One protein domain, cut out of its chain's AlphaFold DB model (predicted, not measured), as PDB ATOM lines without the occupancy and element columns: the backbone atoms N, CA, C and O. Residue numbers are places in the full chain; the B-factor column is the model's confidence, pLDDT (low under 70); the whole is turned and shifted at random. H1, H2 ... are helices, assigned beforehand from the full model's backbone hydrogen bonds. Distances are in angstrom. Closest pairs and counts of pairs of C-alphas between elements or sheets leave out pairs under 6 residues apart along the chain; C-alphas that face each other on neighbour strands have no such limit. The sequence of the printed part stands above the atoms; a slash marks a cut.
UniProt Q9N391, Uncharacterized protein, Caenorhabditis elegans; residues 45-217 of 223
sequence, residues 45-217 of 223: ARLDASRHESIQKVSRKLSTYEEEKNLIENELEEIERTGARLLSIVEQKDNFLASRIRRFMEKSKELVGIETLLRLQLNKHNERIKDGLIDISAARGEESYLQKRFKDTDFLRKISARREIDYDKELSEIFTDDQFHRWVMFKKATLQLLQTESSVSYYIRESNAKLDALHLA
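What this domain is: This is residues 45 to 217 of the 223 residues of an uncharacterized protein of Caenorhabditis elegans (UniProt Q9N391). Four long helices form one elongated slab in the order H1, H4, H2, H3, with H4 slotted between H1 and H2; residues 45 to 50 of H1 stick out. The printed part has 173 residues, with helices H1 to H4 along the chain and no named strand: all helix, loose, radius of gyration of the C-alphas 21.2 A, spans 71 by 37 by 21 A.

How they stand to each other: Start at H1, residues 45 to 93; it touches H4, residues 177 to 216, closest at C-alphas Leu 62 and Ile 204, 5.9 A, at a shallow tilt of 24 degrees, opposite ways. With residues 87 to 91 alone it touches H2, residues 95 to 130, in a hairpin, closest at C-alphas Glu 91 and Ala 98, 5.1 A. H1, H2 and H4 make a bundle, helices side by side. The hub H2 touches H4 with residues 109 to 120 alone, closest at C-alphas Thr 116 and Gln 195, 6.0 A, at 37 degrees, only just steep. H3, residues 136 to 172, touches H2 in another hairpin, closest at C-alphas Glu 115 and Thr 153, 6.7 A. Every O i to N i+4 pair is within hydrogen-bond range in H2, H3 and H4; in H1, 44 of 45.

Where its parts are: Find C-alpha 45 at (273.695, 225.866, 317.708); H1 runs 72.0 A. H2 spans 52.8 A, H3 52.3 A, and H4 58.4 A to C-alpha 216 at (277.016, 229.324, 301.431).

The domain as a whole: The printed part has no cut, its three links are tight, and residue 217 alone is under pLDDT 70.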
ATOM      1  N   ALA A  45     273.912 227.310 317.831       86.06
ATOM      2  CA  ALA A  45     273.695 225.866 317.708       86.06
ATOM      3  C   ALA A  45     272.277 225.524 317.204       86.06
ATOM      4  O   ALA A  45     272.100 224.612 316.394       86.06
ATOM      5  N   ARG A  46     271.255 226.274 317.641       86.81
ATOM      6  CA  ARG A  46     269.874 226.127 317.145       86.81
ATOM      7  C   ARG A  46     269.733 226.545 315.682       86.81
ATOM      8  O   ARG A  46     269.040 225.862 314.927       86.81
ATOM      9  N   LEU A  47     270.381 227.637 315.272       85.75
ATOM     10  CA  LEU A  47     270.395 228.084 313.877       85.75
ATOM     11  C   LEU A  47     271.072 227.059 312.966       85.75
ATOM     12  O   LEU A  47     270.517 226.722 311.920       85.75
ATOM     13  N   ASP A  48     272.204 226.499 313.390       86.62
ATOM     14  CA  ASP A  48     272.901 225.446 312.647       86.62
ATOM     15  C   ASP A  48     272.062 224.167 312.530       86.62
ATOM     16  O   ASP A  48     271.991 223.579 311.447       86.62
ATOM     17  N   ALA A  49     271.363 223.765 313.596       88.69
ATOM     18  CA  ALA A  49     270.436 222.636 313.553       88.69
ATOM     19  C   ALA A  49     269.281 222.882 312.562       88.69
ATOM     20  O   ALA A  49     268.987 222.023 311.728       88.69
ATOM     21  N   SER A  50     268.680 224.076 312.588       88.06
ATOM     22  CA  SER A  50     267.604 224.484 311.671       88.06
ATOM     23  C   SER A  50     268.065 224.533 310.208       88.06
ATOM     24  O   SER A  50     267.377 224.062 309.292       88.06
ATOM     25  N   ARG A  51     269.279 225.041 309.969       87.50
ATOM     26  CA  ARG A  51     269.926 225.024 308.654       87.50
ATOM     27  C   ARG A  51     270.170 223.593 308.175       87.50
ATOM     28  O   ARG A  51     269.853 223.284 307.029       87.50
ATOM     29  N   HIS A  52     270.702 222.722 309.031       90.31
ATOM     30  CA  HIS A  52     270.959 221.322 308.691       90.31
ATOM     31  C   HIS A  52     269.666 220.573 308.349       90.31
ATOM     32  O   HIS A  52     269.602 219.884 307.331       90.31
ATOM     33  N   GLU A  53     268.605 220.765 309.136       91.19
ATOM     34  CA  GLU A  53     267.283 220.203 308.852       91.19
ATOM     35  C   GLU A  53     266.732 220.708 307.506       91.19
ATOM     36  O   GLU A  53     266.190 219.934 306.714       91.19
ATOM     37  N   SER A  54     266.911 221.999 307.212       88.88
ATOM     38  CA  SER A  54     266.493 222.599 305.940       88.88
ATOM     39  C   SER A  54     267.240 221.998 304.748       88.88
ATOM     40  O   SER A  54     266.606 221.682 303.743       88.88
ATOM     41  N   ILE A  55     268.556 221.783 304.871       90.88
ATOM     42  CA  ILE A  55     269.367 221.099 303.852       90.88
ATOM     43  C   ILE A  55     268.816 219.693 303.614       90.88
ATOM     44  O   ILE A  55     268.464 219.365 302.486       90.88
ATOM     45  N   GLN A  56     268.637 218.892 304.671       93.25
ATOM     46  CA  GLN A  56     268.113 217.529 304.536       93.25
ATOM     47  C   GLN A  56     266.736 217.493 303.860       93.25
ATOM     48  O   GLN A  56     266.491 216.646 302.999       93.25
ATOM     49  N   LYS A  57     265.831 218.411 304.227       92.06
ATOM     50  CA  LYS A  57     264.497 218.514 303.617       92.06
ATOM     51  C   LYS A  57     264.580 218.820 302.124       92.06
ATOM     52  O   LYS A  57     263.899 218.163 301.338       92.06
ATOM     53  N   VAL A  58     265.398 219.798 301.732       91.81
ATOM     54  CA  VAL A  58     265.543 220.179 300.320       91.81
ATOM     55  C   VAL A  58     266.223 219.064 299.524       91.81
ATOM     56  O   VAL A  58     265.732 218.732 298.452       91.81
ATOM     57  N   SER A  59     267.263 218.416 300.059       93.19
ATOM     58  CA  SER A  59     267.942 217.296 299.391       93.19
ATOM     59  C   SER A  59     267.019 216.099 299.150       93.19
ATOM     60  O   SER A  59     267.028 215.540 298.059       93.19
ATOM     61  N   ARG A  60     266.169 215.727 300.123       95.19
ATOM     62  CA  ARG A  60     265.176 214.653 299.919       95.19
ATOM     63  C   ARG A  60     264.199 215.001 298.800       95.19
ATOM     64  O   ARG A  60     263.917 214.161 297.957       95.19
ATOM     65  N   LYS A  61     263.709 216.244 298.779       93.56
ATOM     66  CA  LYS A  61     262.780 216.713 297.745       93.56
ATOM     67  C   LYS A  61     263.430 216.742 296.360       93.56
ATOM     68  O   LYS A  61     262.790 216.363 295.388       93.56
ATOM     69  N   LEU A  62     264.690 217.169 296.286       94.94
ATOM     70  CA  LEU A  62     265.478 217.165 295.056       94.94
ATOM     71  C   LEU A  62     265.613 215.745 294.492       94.94
ATOM     72  O   LEU A  62     265.292 215.553 293.326       94.94
ATOM     73  N   SER A  63     265.963 214.761 295.327       96.69
ATOM     74  CA  SER A  63     266.024 213.347 294.918       96.69
ATOM     75  C   SER A  63     264.696 212.869 294.325       96.69
ATOM     76  O   SER A  63     264.681 212.244 293.271       96.69
ATOM     77  N   THR A  64     263.564 213.216 294.950       96.56
ATOM     78  CA  THR A  64     262.233 212.876 294.416       96.56
ATOM     79  C   THR A  64     261.984 213.501 293.043       96.56
ATOM     80  O   THR A  64     261.468 212.831 292.154       96.56
ATOM     81  N   TYR A  65     262.359 214.767 292.844       96.31
ATOM     82  CA  TYR A  65     262.221 215.415 291.540       96.31
ATOM     83  C   TYR A  65     263.130 214.794 290.475       96.31
ATOM     84  O   TYR A  65     262.729 214.690 289.321       96.31
ATOM     85  N   GLU A  66     264.342 214.381 290.835       97.44
ATOM     86  CA  GLU A  66     265.264 213.707 289.915       97.44
ATOM     87  C   GLU A  66     264.741 212.324 289.500       97.44
ATOM     88  O   GLU A  66     264.769 211.985 288.318       97.44
ATOM     89  N   GLU A  67     264.190 211.554 290.440       97.38
ATOM     90  CA  GLU A  67     263.511 210.285 290.153       97.38
ATOM     91  C   GLU A  67     262.302 210.484 289.230       97.38
ATOM     92  O   GLU A  67     262.169 209.787 288.224       97.38
ATOM     93  N   GLU A  68     261.449 211.466 289.530       95.75
ATOM     94  CA  GLU A  68     260.286 211.812 288.707       95.75
ATOM     95  C   GLU A  68     260.705 212.233 287.295       95.75
ATOM     96  O   GLU A  68     260.120 211.782 286.311       95.75
ATOM     97  N   LYS A  69     261.757 213.049 287.181       96.62
ATOM     98  CA  LYS A  69     262.297 213.467 285.889       96.62
ATOM     99  C   LYS A  69     262.723 212.264 285.051       96.62
ATOM    100  O   LYS A  69     262.341 212.188 283.888       96.62
ATOM    101  N   ASN A  70     263.440 211.311 285.644       97.38
ATOM    102  CA  ASN A  70     263.869 210.104 284.938       97.38
ATOM    103  C   ASN A  70     262.672 209.277 284.437       97.38
ATOM    104  O   ASN A  70     262.708 208.748 283.327       97.38
ATOM    105  N   LEU A  71     261.595 209.169 285.226       97.56
ATOM    106  CA  LEU A  71     260.369 208.486 284.793       97.56
ATOM    107  C   LEU A  71     259.725 209.194 283.594       97.56
ATOM    108  O   LEU A  71     259.405 208.547 282.600       97.56
ATOM    109  N   ILE A  72     259.601 210.521 283.659       97.25
ATOM    110  CA  ILE A  72     259.022 211.328 282.580       97.25
ATOM    111  C   ILE A  72     259.866 211.241 281.304       97.25
ATOM    112  O   ILE A  72     259.310 211.142 280.213       97.25
ATOM    113  N   GLU A  73     261.195 211.262 281.415       97.06
ATOM    114  CA  GLU A  73     262.101 211.135 280.267       97.06
ATOM    115  C   GLU A  73     261.942 209.781 279.560       97.06
ATOM    116  O   GLU A  73     261.870 209.739 278.331       97.06
ATOM    117  N   ASN A  74     261.793 208.691 280.320       97.44
ATOM    118  CA  ASN A  74     261.516 207.370 279.755       97.44
ATOM    119  C   ASN A  74     260.158 207.335 279.026       97.44
ATOM    120  O   ASN A  74     260.070 206.836 277.902       97.44
ATOM    121  N   GLU A  75     259.107 207.901 279.628       97.44
ATOM    122  CA  GLU A  75     257.776 207.979 279.004       97.44
ATOM    123  C   GLU A  75     257.778 208.844 277.732       97.44
ATOM    124  O   GLU A  75     257.168 208.480 276.721       97.44
ATOM    125  N   LEU A  76     258.498 209.971 277.749       96.69
ATOM    126  CA  LEU A  76     258.686 210.822 276.575       96.69
ATOM    127  C   LEU A  76     259.365 210.051 275.442       96.69
ATOM    128  O   LEU A  76     258.922 210.145 274.298       96.69
ATOM    129  N   GLU A  77     260.389 209.250 275.737       97.31
ATOM    130  CA  GLU A  77     261.069 208.446 274.722       97.31
ATOM    131  C   GLU A  77     260.115 207.437 274.052       97.31
ATOM    132  O   GLU A  77     260.103 207.288 272.826       97.31
ATOM    133  N   GLU A  78     259.262 206.765 274.828       96.69
ATOM    134  CA  GLU A  78     258.251 205.843 274.293       96.69
ATOM    135  C   GLU A  78     257.205 206.545 273.416       96.69
ATOM    136  O   GLU A  78     256.804 206.033 272.357       96.69
ATOM    137  N   ILE A  79     256.787 207.741 273.820       96.12
ATOM    138  CA  ILE A  79     255.829 208.560 273.078       96.12
ATOM    139  C   ILE A  79     256.433 209.092 271.783       96.12
ATOM    140  O   ILE A  79     255.778 209.013 270.742       96.12
ATOM    141  N   GLU A  80     257.691 209.533 271.787       96.31
ATOM    142  CA  GLU A  80     258.394 209.947 270.568       96.31
ATOM    143  C   GLU A  80     258.544 208.781 269.582       96.31
ATOM    144  O   GLU A  80     258.303 208.951 268.384       96.31
ATOM    145  N   ARG A  81     258.830 207.559 270.059       97.00
ATOM    146  CA  ARG A  81     258.829 206.359 269.196       97.00
ATOM    147  C   ARG A  81     257.452 206.108 268.578       97.00
ATOM    148  O   ARG A  81     257.363 205.724 267.409       97.00
ATOM    149  N   THR A  82     256.376 206.325 269.333       95.88
ATOM    150  CA  THR A  82     254.999 206.200 268.827       95.88
ATOM    151  C   THR A  82     254.705 207.248 267.753       95.88
ATOM    152  O   THR A  82     254.233 206.896 266.669       95.88
ATOM    153  N   GLY A  83     255.055 208.511 268.003       96.88
ATOM    154  CA  GLY A  83     254.927 209.596 267.032       96.88
ATOM    155  C   GLY A  83     255.736 209.349 265.758       96.88
ATOM    156  O   GLY A  83     255.217 209.516 264.655       96.88
ATOM    157  N   ALA A  84     256.975 208.868 265.887       97.50
ATOM    158  CA  ALA A  84     257.837 208.535 264.754       97.50
ATOM    159  C   ALA A  84     257.239 207.427 263.874       97.50
ATOM    160  O   ALA A  84     257.242 207.550 262.647       97.50
ATOM    161  N   ARG A  85     256.666 206.376 264.481       97.38
ATOM    162  CA  ARG A  85     255.963 205.311 263.747       97.38
ATOM    163  C   ARG A  85     254.757 205.856 262.985       97.38
ATOM    164  O   ARG A  85     254.623 205.564 261.801       97.38
ATOM    165  N   LEU A  86     253.921 206.680 263.617       97.81
ATOM    166  CA  LEU A  86     252.764 207.290 262.950       97.81
ATOM    167  C   LEU A  86     253.196 208.191 261.787       97.81
ATOM    168  O   LEU A  86     252.668 208.075 260.686       97.81
ATOM    169  N   LEU A  87     254.216 209.024 261.991       97.69
ATOM    170  CA  LEU A  87     254.744 209.890 260.936       97.69
ATOM    171  C   LEU A  87     255.380 209.114 259.781       97.69
ATOM    172  O   LEU A  87     255.307 209.579 258.649       97.69
ATOM    173  N   SER A  88     255.954 207.932 260.028       98.12
ATOM    174  CA  SER A  88     256.473 207.075 258.953       98.12
ATOM    175  C   SER A  88     255.366 206.568 258.017       98.12
ATOM    176  O   SER A  88     255.589 206.441 256.817       98.12
ATOM    177  N   ILE A  89     254.150 206.346 258.535       97.75
ATOM    178  CA  ILE A  89     252.981 205.966 257.725       97.75
ATOM    179  C   ILE A  89     252.578 207.134 256.822       97.75
ATOM    180  O   ILE A  89     252.332 206.942 255.633       97.75
ATOM    181  N   VAL A  90     252.560 208.353 257.372       98.00
ATOM    182  CA  VAL A  90     252.276 209.575 256.603       98.00
ATOM    183  C   VAL A  90     253.327 209.771 255.520       98.00
ATOM    184  O   VAL A  90     252.981 210.005 254.372       98.00
ATOM    185  N   GLU A  91     254.604 209.609 255.853       97.81
ATOM    186  CA  GLU A  91     255.731 209.806 254.940       97.81
ATOM    187  C   GLU A  91     255.713 208.860 253.733       97.81
ATOM    188  O   GLU A  91     256.091 209.265 252.635       97.81
ATOM    189  N   GLN A  92     255.206 207.634 253.901       97.44
ATOM    190  CA  GLN A  92     255.006 206.685 252.798       97.44
ATOM    191  C   GLN A  92     253.939 207.138 251.788       97.44
ATOM    192  O   GLN A  92     253.927 206.650 250.658       97.44
ATOM    193  N   LYS A  93     253.023 208.028 252.187       96.62
ATOM    194  CA  LYS A  93     251.921 208.533 251.352       96.62
ATOM    195  C   LYS A  93     252.187 209.949 250.853       96.62
ATOM    196  O   LYS A  93     252.023 210.224 249.669       96.62
ATOM    197  N   ASP A  94     252.620 210.816 251.756       97.62
ATOM    198  CA  ASP A  94     252.957 212.209 251.516       97.62
ATOM    199  C   ASP A  94     254.121 212.641 252.427       97.62
ATOM    200  O   ASP A  94     253.967 213.055 253.583       97.62
ATOM    201  N   ASN A  95     255.327 212.582 251.863       97.31
ATOM    202  CA  ASN A  95     256.553 213.030 252.519       97.31
ATOM    203  C   ASN A  95     256.537 214.539 252.855       97.31
ATOM    204  O   ASN A  95     257.094 214.982 253.868       97.31
ATOM    205  N   PHE A  96     255.889 215.358 252.024       97.38
ATOM    206  CA  PHE A  96     255.836 216.799 252.248       97.38
ATOM    207  C   PHE A  96     254.938 217.139 253.441       97.38
ATOM    208  O   PHE A  96     255.326 217.949 254.293       97.38
ATOM    209  N   LEU A  97     253.774 216.496 253.546       97.62
ATOM    210  CA  LEU A  97     252.900 216.592 254.711       97.62
ATOM    211  C   LEU A  97     253.608 216.109 255.980       97.62
ATOM    212  O   LEU A  97     253.660 216.862 256.954       97.62
ATOM    213  N   ALA A  98     254.244 214.933 255.956       98.00
ATOM    214  CA  ALA A  98     255.000 214.421 257.102       98.00
ATOM    215  C   ALA A  98     256.071 215.420 257.581       98.00
ATOM    216  O   ALA A  98     256.186 215.710 258.774       98.00
ATOM    217  N   SER A  99     256.808 216.029 256.648       97.94
ATOM    218  CA  SER A  99     257.809 217.061 256.948       97.94
ATOM    219  C   SER A  99     257.206 218.342 257.540       97.94
ATOM    220  O   SER A  99     257.793 218.951 258.441       97.94
ATOM    221  N   ARG A 100     256.042 218.789 257.049       98.12
ATOM    222  CA  ARG A 100     255.316 219.940 257.615       98.12
ATOM    223  C   ARG A 100     254.847 219.649 259.041       98.12
ATOM    224  O   ARG A 100     255.068 220.486 259.914       98.12
ATOM    225  N   ILE A 101     254.285 218.466 259.279       97.94
ATOM    226  CA  ILE A 101     253.804 218.050 260.598       97.94
ATOM    227  C   ILE A 101     254.964 217.930 261.585       97.94
ATOM    228  O   ILE A 101     254.855 218.462 262.683       97.94
ATOM    229  N   ARG A 102     256.102 217.329 261.206       97.44
ATOM    230  CA  ARG A 102     257.300 217.284 262.068       97.44
ATOM    231  C   ARG A 102     257.710 218.677 262.537       97.44
ATOM    232  O   ARG A 102     257.831 218.916 263.733       97.44
ATOM    233  N   ARG A 103     257.846 219.624 261.602       97.62
ATOM    234  CA  ARG A 103     258.181 221.018 261.934       97.62
ATOM    235  C   ARG A 103     257.138 221.664 262.842       97.62
ATOM    236  O   ARG A 103     257.498 222.389 263.761       97.62
ATOM    237  N   PHE A 104     255.858 221.417 262.583       97.50
ATOM    238  CA  PHE A 104     254.780 221.915 263.429       97.50
ATOM    239  C   PHE A 104     254.851 221.349 264.849       97.50
ATOM    240  O   PHE A 104     254.755 222.119 265.802       97.50
ATOM    241  N   MET A 105     255.065 220.041 264.990       96.56
ATOM    242  CA  MET A 105     255.188 219.381 266.287       96.56
ATOM    243  C   MET A 105     256.349 219.968 267.083       96.56
ATOM    244  O   MET A 105     256.132 220.372 268.218       96.56
ATOM    245  N   GLU A 106     257.527 220.134 266.479       96.44
ATOM    246  CA  GLU A 106     258.670 220.782 267.140       96.44
ATOM    247  C   GLU A 106     258.323 222.190 267.649       96.44
ATOM    248  O   GLU A 106     258.578 222.523 268.805       96.44
ATOM    249  N   LYS A 107     257.626 223.003 266.841       96.38
ATOM    250  CA  LYS A 107     257.169 224.332 267.283       96.38
ATOM    251  C   LYS A 107     256.099 224.285 268.370       96.38
ATOM    252  O   LYS A 107     256.085 225.154 269.239       96.38
ATOM    253  N   SER A 108     255.232 223.279 268.356       96.12
ATOM    254  CA  SER A 108     254.242 223.067 269.414       96.12
ATOM    255  C   SER A 108     254.914 222.696 270.742       96.12
ATOM    256  O   SER A 108     254.559 223.258 271.780       96.12
ATOM    257  N   LYS A 109     255.936 221.828 270.707       96.06
ATOM    258  CA  LYS A 109     256.751 221.455 271.876       96.06
ATOM    259  C   LYS A 109     257.483 222.672 272.457       96.06
ATOM    260  O   LYS A 109     257.372 222.934 273.653       96.06
ATOM    261  N   GLU A 110     258.147 223.466 271.609       96.31
ATOM    262  CA  GLU A 110     258.789 224.731 272.013       96.31
ATOM    263  C   GLU A 110     257.787 225.682 272.695       96.31
ATOM    264  O   GLU A 110     258.076 226.249 273.753       96.31
ATOM    265  N   LEU A 111     256.586 225.832 272.124       96.75
ATOM    266  CA  LEU A 111     255.545 226.703 272.672       96.75
ATOM    267  C   LEU A 111     255.067 226.237 274.057       96.75
ATOM    268  O   LEU A 111     254.916 227.073 274.947       96.75
ATOM    269  N   VAL A 112     254.880 224.928 274.269       96.00
ATOM    270  CA  VAL A 112     254.543 224.378 275.599       96.00
ATOM    271  C   VAL A 112     255.622 224.704 276.628       96.00
ATOM    272  O   VAL A 112     255.290 225.113 277.742       96.00
ATOM    273  N   GLY A 113     256.900 224.567 276.265       94.75
ATOM    274  CA  GLY A 113     258.011 224.904 277.157       94.75
ATOM    275  C   GLY A 113     257.982 226.376 277.584       94.75
ATOM    276  O   GLY A 113     258.090 226.687 278.772       94.75
ATOM    277  N   ILE A 114     257.752 227.290 276.634       95.12
ATOM    278  CA  ILE A 114     257.650 228.732 276.909       95.12
ATOM    279  C   ILE A 114     256.457 229.039 277.821       95.12
ATOM    280  O   ILE A 114     256.612 229.748 278.815       95.12
ATOM    281  N   GLU A 115     255.273 228.511 277.508       95.50
ATOM    282  CA  GLU A 115     254.061 228.732 278.307       95.50
ATOM    283  C   GLU A 115     254.219 228.211 279.738       95.50
ATOM    284  O   GLU A 115     253.832 228.886 280.696       95.50
ATOM    285  N   THR A 116     254.817 227.030 279.890       95.12
ATOM    286  CA  THR A 116     255.078 226.419 281.196       95.12
ATOM    287  C   THR A 116     256.038 227.282 282.008       95.12
ATOM    288  O   THR A 116     255.750 227.611 283.159       95.12
ATOM    289  N   LEU A 117     257.134 227.736 281.394       93.88
ATOM    290  CA  LEU A 117     258.100 228.606 282.056       93.88
ATOM    291  C   LEU A 117     257.479 229.943 282.481       93.88
ATOM    292  O   LEU A 117     257.722 230.383 283.602       93.88
ATOM    293  N   LEU A 118     256.652 230.568 281.637       94.88
ATOM    294  CA  LEU A 118     255.962 231.815 281.985       94.88
ATOM    295  C   LEU A 118     255.025 231.632 283.186       94.88
ATOM    296  O   LEU A 118     254.998 232.484 284.074       94.88
ATOM    297  N   ARG A 119     254.286 230.514 283.260       94.62
ATOM    298  CA  ARG A 119     253.434 230.189 284.423       94.62
ATOM    299  C   ARG A 119     254.256 230.027 285.699       94.62
ATOM    300  O   ARG A 119     253.876 230.557 286.738       94.62
ATOM    301  N   LEU A 120     255.392 229.339 285.618       92.31
ATOM    302  CA  LEU A 120     256.291 229.143 286.759       92.31
ATOM    303  C   LEU A 120     256.927 230.463 287.216       92.31
ATOM    304  O   LEU A 120     256.995 230.725 288.415       92.31
ATOM    305  N   GLN A 121     257.317 231.326 286.274       91.62
ATOM    306  CA  GLN A 121     257.815 232.672 286.565       91.62
ATOM    307  C   GLN A 121     256.757 233.536 287.249       91.62
ATOM    308  O   GLN A 121     257.060 234.173 288.253       91.62
ATOM    309  N   LEU A 122     255.513 233.517 286.760       91.56
ATOM    310  CA  LEU A 122     254.405 234.231 287.394       91.56
ATOM    311  C   LEU A 122     254.147 233.724 288.817       91.56
ATOM    312  O   LEU A 122     253.974 234.524 289.733       91.56
ATOM    313  N   ASN A 123     254.171 232.406 289.025       89.94
ATOM    314  CA  ASN A 123     254.011 231.823 290.355       89.94
ATOM    315  C   ASN A 123     255.124 232.285 291.305       89.94
ATOM    316  O   ASN A 123     254.825 232.789 292.384       89.94
ATOM    317  N   LYS A 124     256.390 232.209 290.879       87.50
ATOM    318  CA  LYS A 124     257.532 232.694 291.673       87.50
ATOM    319  C   LYS A 124     257.456 234.191 291.948       87.50
ATOM    320  O   LYS A 124     257.807 234.642 293.034       87.50
ATOM    321  N   HIS A 125     257.008 234.974 290.974       87.00
ATOM    322  CA  HIS A 125     256.791 236.402 291.146       87.00
ATOM    323  C   HIS A 125     255.739 236.680 292.231       87.00
ATOM    324  O   HIS A 125     256.002 237.442 293.158       87.00
ATOM    325  N   ASN A 126     254.599 235.985 292.185       87.00
ATOM    326  CA  ASN A 126     253.546 236.090 293.198       87.00
ATOM    327  C   ASN A 126     254.022 235.656 294.593       87.00
ATOM    328  O   ASN A 126     253.678 236.301 295.583       87.00
ATOM    329  N   GLU A 127     254.843 234.606 294.684       86.69
ATOM    330  CA  GLU A 127     255.480 234.190 295.941       86.69
ATOM    331  C   GLU A 127     256.402 235.287 296.490       86.69
ATOM    332  O   GLU A 127     256.295 235.649 297.658       86.69
ATOM    333  N   ARG A 128     257.236 235.903 295.642       83.06
ATOM    334  CA  ARG A 128     258.118 237.014 296.047       83.06
ATOM    335  C   ARG A 128     257.343 238.237 296.532       83.06
ATOM    336  O   ARG A 128     257.803 238.887 297.468       83.06
ATOM    337  N   ILE A 129     256.195 238.555 295.924       83.06
ATOM    338  CA  ILE A 129     255.303 239.623 296.409       83.06
ATOM    339  C   ILE A 129     254.756 239.261 297.788       83.06
ATOM    340  O   ILE A 129     254.832 240.069 298.711       83.06
ATOM    341  N   LYS A 130     254.214 238.046 297.929       83.94
ATOM    342  CA  LYS A 130     253.621 237.558 299.178       83.94
ATOM    343  C   LYS A 130     254.626 237.574 300.331       83.94
ATOM    344  O   LYS A 130     254.271 237.960 301.440       83.94
ATOM    345  N   ASP A 131     255.867 237.198 300.047       79.88
ATOM    346  CA  ASP A 131     256.962 237.154 301.015       79.88
ATOM    347  C   ASP A 131     257.613 238.536 301.245       79.88
ATOM    348  O   ASP A 131     258.549 238.653 302.037       79.88
ATOM    349  N   GLY A 132     257.145 239.592 300.566       79.50
ATOM    350  CA  GLY A 132     257.665 240.956 300.708       79.50
ATOM    351  C   GLY A 132     259.100 241.132 300.200       79.50
ATOM    352  O   GLY A 132     259.810 242.029 300.649       79.50
ATOM    353  N   LEU A 133     259.551 240.270 299.282       77.12
ATOM    354  CA  LEU A 133     260.942 240.218 298.804       77.12
ATOM    355  C   LEU A 133     261.257 241.235 297.712       77.12
ATOM    356  O   LEU A 133     262.418 241.402 297.339       77.12
ATOM    357  N   ILE A 134     260.227 241.858 297.150       80.25
ATOM    358  CA  ILE A 134     260.355 242.847 296.089       80.25
ATOM    359  C   ILE A 134     259.522 244.075 296.406       80.25
ATOM    360  O   ILE A 134     258.422 243.976 296.949       80.25
ATOM    361  N   ASP A 135     260.053 245.234 296.027       85.19
ATOM    362  CA  ASP A 135     259.306 246.482 296.085       85.19
ATOM    363  C   ASP A 135     258.102 246.449 295.129       85.19
ATOM    364  O   ASP A 135     258.164 245.868 294.041       85.19
ATOM    365  N   ILE A 136     257.014 247.117 295.514       83.69
ATOM    366  CA  ILE A 136     255.742 247.122 294.780       83.69
ATOM    367  C   ILE A 136     255.913 247.728 293.380       83.69
ATOM    368  O   ILE A 136     255.260 247.287 292.432       83.69
ATOM    369  N   SER A 137     256.788 248.728 293.215       82.44
ATOM    370  CA  SER A 137     257.017 249.345 291.903       82.44
ATOM    371  C   SER A 137     257.759 248.399 290.950       82.44
ATOM    372  O   SER A 137     257.347 248.237 289.799       82.44
ATOM    373  N   ALA A 138     258.783 247.703 291.453       82.38
ATOM    374  CA  ALA A 138     259.500 246.663 290.720       82.38
ATOM    375  C   ALA A 138     258.582 245.474 290.397       82.38
ATOM    376  O   ALA A 138     258.622 244.954 289.279       82.38
ATOM    377  N   ALA A 139     257.705 245.105 291.337       86.25
ATOM    378  CA  ALA A 139     256.730 244.043 291.149       86.25
ATOM    379  C   ALA A 139     255.803 244.328 289.955       86.25
ATOM    380  O   ALA A 139     255.687 243.516 289.042       86.25
ATOM    381  N   ARG A 140     255.233 245.537 289.893       88.06
ATOM    382  CA  ARG A 140     254.346 245.959 288.794       88.06
ATOM    383  C   ARG A 140     255.028 245.954 287.424       88.06
ATOM    384  O   ARG A 140     254.387 245.641 286.421       88.06
ATOM    385  N   GLY A 141     256.311 246.317 287.364       89.06
ATOM    386  CA  GLY A 141     257.080 246.297 286.117       89.06
ATOM    387  C   GLY A 141     257.259 244.881 285.563       89.06
ATOM    388  O   GLY A 141     256.990 244.636 284.384       89.06
ATOM    389  N   GLU A 142     257.665 243.942 286.421       89.44
ATOM    390  CA  GLU A 142     257.827 242.527 286.062       89.44
ATOM    391  C   GLU A 142     256.475 241.877 285.715       89.44
ATOM    392  O   GLU A 142     256.376 241.169 284.711       89.44
ATOM    393  N   GLU A 143     255.407 242.196 286.453       91.81
ATOM    394  CA  GLU A 143     254.049 241.737 286.150       91.81
ATOM    395  C   GLU A 143     253.587 242.193 284.756       91.81
ATOM    396  O   GLU A 143     253.118 241.382 283.955       91.81
ATOM    397  N   SER A 144     253.766 243.475 284.419       92.44
ATOM    398  CA  SER A 144     253.396 244.013 283.103       92.44
ATOM    399  C   SER A 144     254.156 243.322 281.964       92.44
ATOM    400  O   SER A 144     253.576 242.990 280.922       92.44
ATOM    401  N   TYR A 145     255.447 243.044 282.175       93.44
ATOM    402  CA  TYR A 145     256.263 242.288 281.230       93.44
ATOM    403  C   TYR A 145     255.735 240.857 281.036       93.44
ATOM    404  O   TYR A 145     255.524 240.433 279.895       93.44
ATOM    405  N   LEU A 146     255.460 240.131 282.125       94.38
ATOM    406  CA  LEU A 146     254.907 238.775 282.073       94.38
ATOM    407  C   LEU A 146     253.545 238.750 281.370       94.38
ATOM    408  O   LEU A 146     253.328 237.925 280.484       94.38
ATOM    409  N   GLN A 147     252.654 239.696 281.678       94.94
ATOM    410  CA  GLN A 147     251.348 239.816 281.023       94.94
ATOM    411  C   GLN A 147     251.469 240.021 279.508       94.94
ATOM    412  O   GLN A 147     250.698 239.438 278.742       94.94
ATOM    413  N   LYS A 148     252.435 240.825 279.044       96.06
ATOM    414  CA  LYS A 148     252.696 240.982 277.606       96.06
ATOM    415  C   LYS A 148     253.127 239.656 276.974       96.06
ATOM    416  O   LYS A 148     252.589 239.277 275.940       96.06
ATOM    417  N   ARG A 149     254.035 238.926 277.624       96.69
ATOM    418  CA  ARG A 149     254.517 237.622 277.139       96.69
ATOM    419  C   ARG A 149     253.395 236.584 277.078       96.69
ATOM    420  O   ARG A 149     253.324 235.860 276.092       96.69
ATOM    421  N   PHE A 150     252.486 236.569 278.055       96.19
ATOM    422  CA  PHE A 150     251.296 235.713 278.014       96.19
ATOM    423  C   PHE A 150     250.381 236.028 276.829       96.19
ATOM    424  O   PHE A 150     249.913 235.114 276.156       96.19
ATOM    425  N   LYS A 151     250.165 237.313 276.520       97.00
ATOM    426  CA  LYS A 151     249.383 237.709 275.336       97.00
ATOM    427  C   LYS A 151     250.032 237.222 274.039       97.00
ATOM    428  O   LYS A 151     249.326 236.726 273.161       97.00
ATOM    429  N   ASP A 152     251.356 237.336 273.935       96.75
ATOM    430  CA  ASP A 152     252.106 236.843 272.776       96.75
ATOM    431  C   ASP A 152     251.954 235.317 272.636       96.75
ATOM    432  O   ASP A 152     251.661 234.818 271.546       96.75
ATOM    433  N   THR A 153     252.081 234.561 273.734       96.81
ATOM    434  CA  THR A 153     251.907 233.101 273.705       96.81
ATOM    435  C   THR A 153     250.472 232.682 273.410       96.81
ATOM    436  O   THR A 153     250.271 231.769 272.616       96.81
ATOM    437  N   ASP A 154     249.469 233.379 273.945       96.94
ATOM    438  CA  ASP A 154     248.055 233.103 273.654       96.94
ATOM    439  C   ASP A 154     247.738 233.295 272.167       96.94
ATOM    440  O   ASP A 154     246.971 232.534 271.569       96.94
ATOM    441  N   PHE A 155     248.333 234.316 271.548       97.12
ATOM    442  CA  PHE A 155     248.215 234.540 270.114       97.12
ATOM    443  C   PHE A 155     248.843 233.391 269.313       97.12
ATOM    444  O   PHE A 155     248.194 232.839 268.418       97.12
ATOM    445  N   LEU A 156     250.062 232.975 269.670       97.12
ATOM    446  CA  LEU A 156     250.732 231.833 269.039       97.12
ATOM    447  C   LEU A 156     249.944 230.531 269.221       97.12
ATOM    448  O   LEU A 156     249.779 229.782 268.257       97.12
ATOM    449  N   ARG A 157     249.381 230.288 270.409       97.12
ATOM    450  CA  ARG A 157     248.560 229.109 270.708       97.12
ATOM    451  C   ARG A 157     247.313 229.051 269.833       97.12
ATOM    452  O   ARG A 157     246.998 227.990 269.302       97.12
ATOM    453  N   LYS A 158     246.643 230.186 269.607       97.31
ATOM    454  CA  LYS A 158     245.485 230.273 268.697       97.31
ATOM    455  C   LYS A 158     245.854 229.938 267.253       97.31
ATOM    456  O   LYS A 158     245.103 229.228 266.590       97.31
ATOM    457  N   ILE A 159     246.993 230.429 266.762       96.69
ATOM    458  CA  ILE A 159     247.480 230.097 265.412       96.69
ATOM    459  C   ILE A 159     247.844 228.613 265.327       96.69
ATOM    460  O   ILE A 159     247.440 227.935 264.384       96.69
ATOM    461  N   SER A 160     248.569 228.109 266.327       96.81
ATOM    462  CA  SER A 160     248.982 226.711 266.407       96.81
ATOM    463  C   SER A 160     247.777 225.772 266.403       96.81
ATOM    464  O   SER A 160     247.769 224.824 265.630       96.81
ATOM    465  N   ALA A 161     246.736 226.066 267.188       96.75
ATOM    466  CA  ALA A 161     245.522 225.254 267.259       96.75
ATOM    467  C   ALA A 161     244.761 225.204 265.925       96.75
ATOM    468  O   ALA A 161     244.270 224.153 265.530       96.75
ATOM    469  N   ARG A 162     244.688 226.323 265.188       97.44
ATOM    470  CA  ARG A 162     244.080 226.327 263.844       97.44
ATOM    471  C   ARG A 162     244.856 225.430 262.885       97.44
ATOM    472  O   ARG A 162     244.262 224.604 262.206       97.44
ATOM    473  N   ARG A 163     246.182 225.561 262.883       97.00
ATOM    474  CA  ARG A 163     247.061 224.750 262.037       97.00
ATOM    475  C   ARG A 163     247.020 223.266 262.413       97.00
ATOM    476  O   ARG A 163     247.092 222.421 261.531       97.00
ATOM    477  N   GLU A 164     246.878 222.956 263.696       97.31
ATOM    478  CA  GLU A 164     246.681 221.589 264.178       97.31
ATOM    479  C   GLU A 164     245.411 220.963 263.600       97.31
ATOM    480  O   GLU A 164     245.463 219.847 263.100       97.31
ATOM    481  N   ILE A 165     244.296 221.702 263.612       97.69
ATOM    482  CA  ILE A 165     243.023 221.249 263.035       97.69
ATOM    483  C   ILE A 165     243.166 220.971 261.536       97.69
ATOM    484  O   ILE A 165     242.611 219.994 261.041       97.69
ATOM    485  N   ASP A 166     243.894 221.818 260.807       97.81
ATOM    486  CA  ASP A 166     244.120 221.617 259.373       97.81
ATOM    487  C   ASP A 166     244.946 220.348 259.112       97.81
ATOM    488  O   ASP A 166     244.559 219.533 258.276       97.81
ATOM    489  N   TYR A 167     246.013 220.113 259.887       97.88
ATOM    490  CA  TYR A 167     246.780 218.869 259.782       97.88
ATOM    491  C   TYR A 167     245.986 217.641 260.209       97.88
ATOM    492  O   TYR A 167     246.121 216.600 259.581       97.88
ATOM    493  N   ASP A 168     245.153 217.737 261.242       97.69
ATOM    494  CA  ASP A 168     244.313 216.621 261.671       97.69
ATOM    495  C   ASP A 168     243.312 216.224 260.575       97.69
ATOM    496  O   ASP A 168     243.068 215.035 260.381       97.69
ATOM    497  N   LYS A 169     242.791 217.183 259.797       97.62
ATOM    498  CA  LYS A 169     241.973 216.877 258.611       97.62
ATOM    499  C   LYS A 169     242.785 216.142 257.546       97.62
ATOM    500  O   LYS A 169     242.370 215.066 257.131       97.62
ATOM    501  N   GLU A 170     243.950 216.669 257.161       97.75
ATOM    502  CA  GLU A 170     244.831 216.015 256.175       97.75
ATOM    503  C   GLU A 170     245.236 214.594 256.633       97.75
ATOM    504  O   GLU A 170     245.257 213.649 255.850       97.75
ATOM    505  N   LEU A 171     245.500 214.410 257.929       97.75
ATOM    506  CA  LEU A 171     245.848 213.113 258.512       97.75
ATOM    507  C   LEU A 171     244.675 212.137 258.563       97.75
ATOM    508  O   LEU A 171     244.900 210.935 258.436       97.75
ATOM    509  N   SER A 172     243.444 212.621 258.733       96.56
ATOM    510  CA  SER A 172     242.252 211.763 258.737       96.56
ATOM    511  C   SER A 172     242.001 211.071 257.392       96.56
ATOM    512  O   SER A 172     241.382 210.014 257.356       96.56
ATOM    513  N   GLU A 173     242.528 211.622 256.295       96.88
ATOM    514  CA  GLU A 173     242.455 211.014 254.960       96.88
ATOM    515  C   GLU A 173     243.513 209.914 254.750       96.88
ATOM    516  O   GLU A 173     243.383 209.077 253.856       96.88
ATOM    517  N   ILE A 174     244.571 209.910 255.569       97.06
ATOM    518  CA  ILE A 174     245.710 208.987 255.465       97.06
ATOM    519  C   ILE A 174     245.613 207.853 256.486       97.06
ATOM    520  O   ILE A 174     245.926 206.702 256.171       97.06
ATOM    521  N   PHE A 175     245.242 208.182 257.720       98.12
ATOM    522  CA  PHE A 175     245.189 207.236 258.822       98.12
ATOM    523  C   PHE A 175     243.908 206.408 258.814       98.12
ATOM    524  O   PHE A 175     242.836 206.871 258.439       98.12
ATOM    525  N   THR A 176     244.014 205.178 259.314       97.88
ATOM    526  CA  THR A 176     242.836 204.450 259.796       97.88
ATOM    527  C   THR A 176     242.316 205.081 261.090       97.88
ATOM    528  O   THR A 176     243.066 205.760 261.794       97.88
ATOM    529  N   ASP A 177     241.072 204.790 261.471       97.25
ATOM    530  CA  ASP A 177     240.489 205.302 262.722       97.25
ATOM    531  C   ASP A 177     241.349 204.984 263.961       97.25
ATOM    532  O   ASP A 177     241.550 205.845 264.818       97.25
ATOM    533  N   ASP A 178     241.922 203.775 264.039       97.69
ATOM    534  CA  ASP A 178     242.833 203.384 265.130       97.69
ATOM    535  C   ASP A 178     244.129 204.210 265.116       97.69
ATOM    536  O   ASP A 178     244.583 204.694 266.154       97.69
ATOM    537  N   GLN A 179     244.721 204.425 263.939       97.94
ATOM    538  CA  GLN A 179     245.935 205.232 263.798       97.94
ATOM    539  C   GLN A 179     245.675 206.700 264.144       97.94
ATOM    540  O   GLN A 179     246.478 207.319 264.842       97.94
ATOM    541  N   PHE A 180     244.534 207.242 263.716       98.12
ATOM    542  CA  PHE A 180     244.133 208.607 264.028       98.12
ATOM    543  C   PHE A 180     243.843 208.777 265.526       98.12
ATOM    544  O   PHE A 180     244.283 209.748 266.141       98.12
ATOM    545  N   HIS A 181     243.195 207.796 266.159       97.75
ATOM    546  CA  HIS A 181     243.013 207.790 267.609       97.75
ATOM    547  C   HIS A 181     244.359 207.805 268.352       97.75
ATOM    548  O   HIS A 181     244.573 208.630 269.245       97.75
ATOM    549  N   ARG A 182     245.307 206.951 267.944       97.56
ATOM    550  CA  ARG A 182     246.670 206.940 268.503       97.56
ATOM    551  C   ARG A 182     247.393 208.263 268.289       97.56
ATOM    552  O   ARG A 182     248.100 208.698 269.191       97.56
ATOM    553  N   TRP A 183     247.206 208.915 267.142       97.75
ATOM    554  CA  TRP A 183     247.763 210.239 266.862       97.75
ATOM    555  C   TRP A 183     247.259 211.298 267.846       97.75
ATOM    556  O   TRP A 183     248.059 212.017 268.447       97.75
ATOM    557  N   VAL A 184     245.947 211.355 268.084       96.81
ATOM    558  CA  VAL A 184     245.354 212.281 269.061       96.81
ATOM    559  C   VAL A 184     245.898 212.021 270.470       96.81
ATOM    560  O   VAL A 184     246.267 212.965 271.176       96.81
ATOM    561  N   MET A 185     246.007 210.750 270.867       96.88
ATOM    562  CA  MET A 185     246.558 210.362 272.168       96.88
ATOM    563  C   MET A 185     248.041 210.724 272.297       96.88
ATOM    564  O   MET A 185     248.436 211.309 273.304       96.88
ATOM    565  N   PHE A 186     248.840 210.457 271.261       97.25
ATOM    566  CA  PHE A 186     250.250 210.839 271.173       97.25
ATOM    567  C   PHE A 186     250.435 212.345 271.391       97.25
ATOM    568  O   PHE A 186     251.216 212.746 272.256       97.25
ATOM    569  N   LYS A 187     249.686 213.187 270.666       96.12
ATOM    570  CA  LYS A 187     249.772 214.647 270.811       96.12
ATOM    571  C   LYS A 187     249.451 215.078 272.239       96.12
ATOM    572  O   LYS A 187     250.236 215.794 272.854       96.12
ATOM    573  N   LYS A 188     248.327 214.607 272.790       96.00
ATOM    574  CA  LYS A 188     247.897 214.957 274.152       96.00
ATOM    575  C   LYS A 188     248.938 214.554 275.200       96.00
ATOM    576  O   LYS A 188     249.277 215.371 276.054       96.00
ATOM    577  N   ALA A 189     249.447 213.326 275.115       96.88
ATOM    578  CA  ALA A 189     250.442 212.807 276.045       96.88
ATOM    579  C   ALA A 189     251.763 213.589 275.953       96.88
ATOM    580  O   ALA A 189     252.302 213.989 276.979       96.88
ATOM    581  N   THR A 190     252.218 213.906 274.734       96.62
ATOM    582  CA  THR A 190     253.420 214.723 274.496       96.62
ATOM    583  C   THR A 190     253.324 216.078 275.197       96.62
ATOM    584  O   THR A 190     254.232 216.460 275.931       96.62
ATOM    585  N   LEU A 191     252.216 216.810 275.014       94.31
ATOM    586  CA  LEU A 191     252.052 218.135 275.627       94.31
ATOM    587  C   LEU A 191     252.029 218.050 277.159       94.31
ATOM    588  O   LEU A 191     252.642 218.881 277.828       94.31
ATOM    589  N   GLN A 192     251.336 217.050 277.710       96.00
ATOM    590  CA  GLN A 192     251.239 216.859 279.154       96.00
ATOM    591  C   GLN A 192     252.600 216.517 279.769       96.00
ATOM    592  O   GLN A 192     252.986 217.137 280.756       96.00
ATOM    593  N   LEU A 193     253.340 215.578 279.179       97.00
ATOM    594  CA  LEU A 193     254.641 215.172 279.703       97.00
ATOM    595  C   LEU A 193     255.683 216.273 279.586       97.00
ATOM    596  O   LEU A 193     256.426 216.478 280.536       97.00
ATOM    597  N   LEU A 194     255.696 217.039 278.492       96.44
ATOM    598  CA  LEU A 194     256.595 218.190 278.368       96.44
ATOM    599  C   LEU A 194     256.293 219.271 279.406       96.44
ATOM    600  O   LEU A 194     257.214 219.857 279.972       96.44
ATOM    601  N   GLN A 195     255.014 219.526 279.695       95.75
ATOM    602  CA  GLN A 195     254.641 220.454 280.760       95.75
ATOM    603  C   GLN A 195     255.140 219.960 282.129       95.75
ATOM    604  O   GLN A 195     255.661 220.756 282.918       95.75
ATOM    605  N   THR A 196     254.992 218.664 282.419       95.25
ATOM    606  CA  THR A 196     255.468 218.070 283.675       95.25
ATOM    607  C   THR A 196     256.995 218.089 283.753       95.25
ATOM    608  O   THR A 196     257.527 218.604 284.732       95.25
ATOM    609  N   GLU A 197     257.700 217.645 282.707       96.50
ATOM    610  CA  GLU A 197     259.167 217.667 282.610       96.50
ATOM    611  C   GLU A 197     259.703 219.074 282.874       96.50
ATOM    612  O   GLU A 197     260.529 219.267 283.764       96.50
ATOM    613  N   SER A 198     259.160 220.082 282.186       93.75
ATOM    614  CA  SER A 198     259.606 221.469 282.338       93.75
ATOM    615  C   SER A 198     259.355 222.010 283.748       93.75
ATOM    616  O   SER A 198     260.157 222.796 284.265       93.75
ATOM    617  N   SER A 199     258.268 221.576 284.393       93.12
ATOM    618  CA  SER A 199     257.951 221.938 285.779       93.12
ATOM    619  C   SER A 199     258.914 221.282 286.768       93.12
ATOM    620  O   SER A 199     259.466 221.962 287.632       93.12
ATOM    621  N   VAL A 200     259.186 219.987 286.612       95.38
ATOM    622  CA  VAL A 200     260.138 219.244 287.448       95.38
ATOM    623  C   VAL A 200     261.555 219.798 287.268       95.38
ATOM    624  O   VAL A 200     262.201 220.167 288.249       95.38
ATOM    625  N   SER A 201     262.008 219.996 286.027       94.94
ATOM    626  CA  SER A 201     263.298 220.620 285.698       94.94
ATOM    627  C   SER A 201     263.433 222.041 286.269       94.94
ATOM    628  O   SER A 201     264.528 222.488 286.619       94.94
ATOM    629  N   TYR A 202     262.336 222.789 286.398       92.69
ATOM    630  CA  TYR A 202     262.330 224.064 287.115       92.69
ATOM    631  C   TYR A 202     262.518 223.882 288.628       92.69
ATOM    632  O   TYR A 202     263.384 224.533 289.212       92.69
ATOM    633  N   TYR A 203     261.778 222.970 289.263       91.75
ATOM    634  CA  TYR A 203     261.895 222.740 290.705       91.75
ATOM    635  C   TYR A 203     263.236 222.136 291.128       91.75
ATOM    636  O   TYR A 203     263.725 222.463 292.211       91.75
ATOM    637  N   ILE A 204     263.866 221.325 290.275       94.69
ATOM    638  CA  ILE A 204     265.249 220.863 290.455       94.69
ATOM    639  C   ILE A 204     266.194 222.066 290.528       94.69
ATOM    640  O   ILE A 204     266.957 222.199 291.482       94.69
ATOM    641  N   ARG A 205     266.104 222.994 289.562       92.94
ATOM    642  CA  ARG A 205     266.937 224.210 289.539       92.94
ATOM    643  C   ARG A 205     266.722 225.085 290.773       92.94
ATOM    644  O   ARG A 205     267.698 225.517 291.377       92.94
ATOM    645  N   GLU A 206     265.473 225.306 291.178       89.38
ATOM    646  CA  GLU A 206     265.163 226.080 292.388       89.38
ATOM    647  C   GLU A 206     265.666 225.387 293.665       89.38
ATOM    648  O   GLU A 206     266.176 226.048 294.570       89.38
ATOM    649  N   SER A 207     265.568 224.056 293.739       91.06
ATOM    650  CA  SER A 207     266.062 223.279 294.884       91.06
ATOM    651  C   SER A 207     267.585 223.330 294.979       91.06
ATOM    652  O   SER A 207     268.108 223.557 296.068       91.06
ATOM    653  N   ASN A 208     268.288 223.213 293.849       92.00
ATOM    654  CA  ASN A 208     269.741 223.375 293.779       92.00
ATOM    655  C   ASN A 208     270.172 224.781 294.206       92.00
ATOM    656  O   ASN A 208     270.981 224.914 295.118       92.00
ATOM    657  N   ALA A 209     269.546 225.830 293.664       88.31
ATOM    658  CA  ALA A 209     269.839 227.206 294.069       88.31
ATOM    659  C   ALA A 209     269.606 227.435 295.576       88.31
ATOM    660  O   ALA A 209     270.363 228.149 296.238       88.31
ATOM    661  N   LYS A 210     268.569 226.806 296.147       87.94
ATOM    662  CA  LYS A 210     268.296 226.859 297.587       87.94
ATOM    663  C   LYS A 210     269.345 226.105 298.405       87.94
ATOM    664  O   LYS A 210     269.742 226.607 299.455       87.94
ATOM    665  N   LEU A 211     269.789 224.931 297.956       89.38
ATOM    666  CA  LEU A 211     270.871 224.184 298.603       89.38
ATOM    667  C   LEU A 211     272.173 224.975 298.575       89.38
ATOM    668  O   LEU A 211     272.788 225.127 299.627       89.38
ATOM    669  N   ASP A 212     272.542 225.548 297.431       86.75
ATOM    670  CA  ASP A 212     273.730 226.394 297.299       86.75
ATOM    671  C   ASP A 212     273.680 227.555 298.296       86.75
ATOM    672  O   ASP A 212     274.618 227.773 299.064       86.75
ATOM    673  N   ALA A 213     272.544 228.252 298.371       83.75
ATOM    674  CA  ALA A 213     272.357 229.352 299.307       83.75
ATOM    675  C   ALA A 213     272.422 228.906 300.781       83.75
ATOM    676  O   ALA A 213     272.986 229.615 301.617       83.75
ATOM    677  N   LEU A 214     271.880 227.729 301.116       85.00
ATOM    678  CA  LEU A 214     272.000 227.149 302.455       85.00
ATOM    679  C   LEU A 214     273.451 226.758 302.752       85.00
ATOM    680  O   LEU A 214     273.933 227.020 303.851       85.00
ATOM    681  N   HIS A 215     274.180 226.178 301.800       83.69
ATOM    682  CA  HIS A 215     275.576 225.780 301.972       83.69
ATOM    683  C   HIS A 215     276.522 226.978 302.120       83.69
ATOM    684  O   HIS A 215     277.434 226.912 302.946       83.69
ATOM    685  N   LEU A 216     276.250 228.074 301.407       77.12
ATOM    686  CA  LEU A 216     277.016 229.324 301.431       77.12
ATOM    687  C   LEU A 216     276.655 230.272 302.587       77.12
ATOM    688  O   LEU A 216     277.346 231.273 302.772       77.12
ATOM    689  N   ALA A 217     275.596 229.996 303.361       64.69
ATOM    690  CA  ALA A 217     275.235 230.822 304.515       64.69
ATOM    691  C   ALA A 217     276.445 230.968 305.469       64.69
ATOM    692  O   ALA A 217     277.044 229.947 305.832       64.69
TER     693      ALA A 217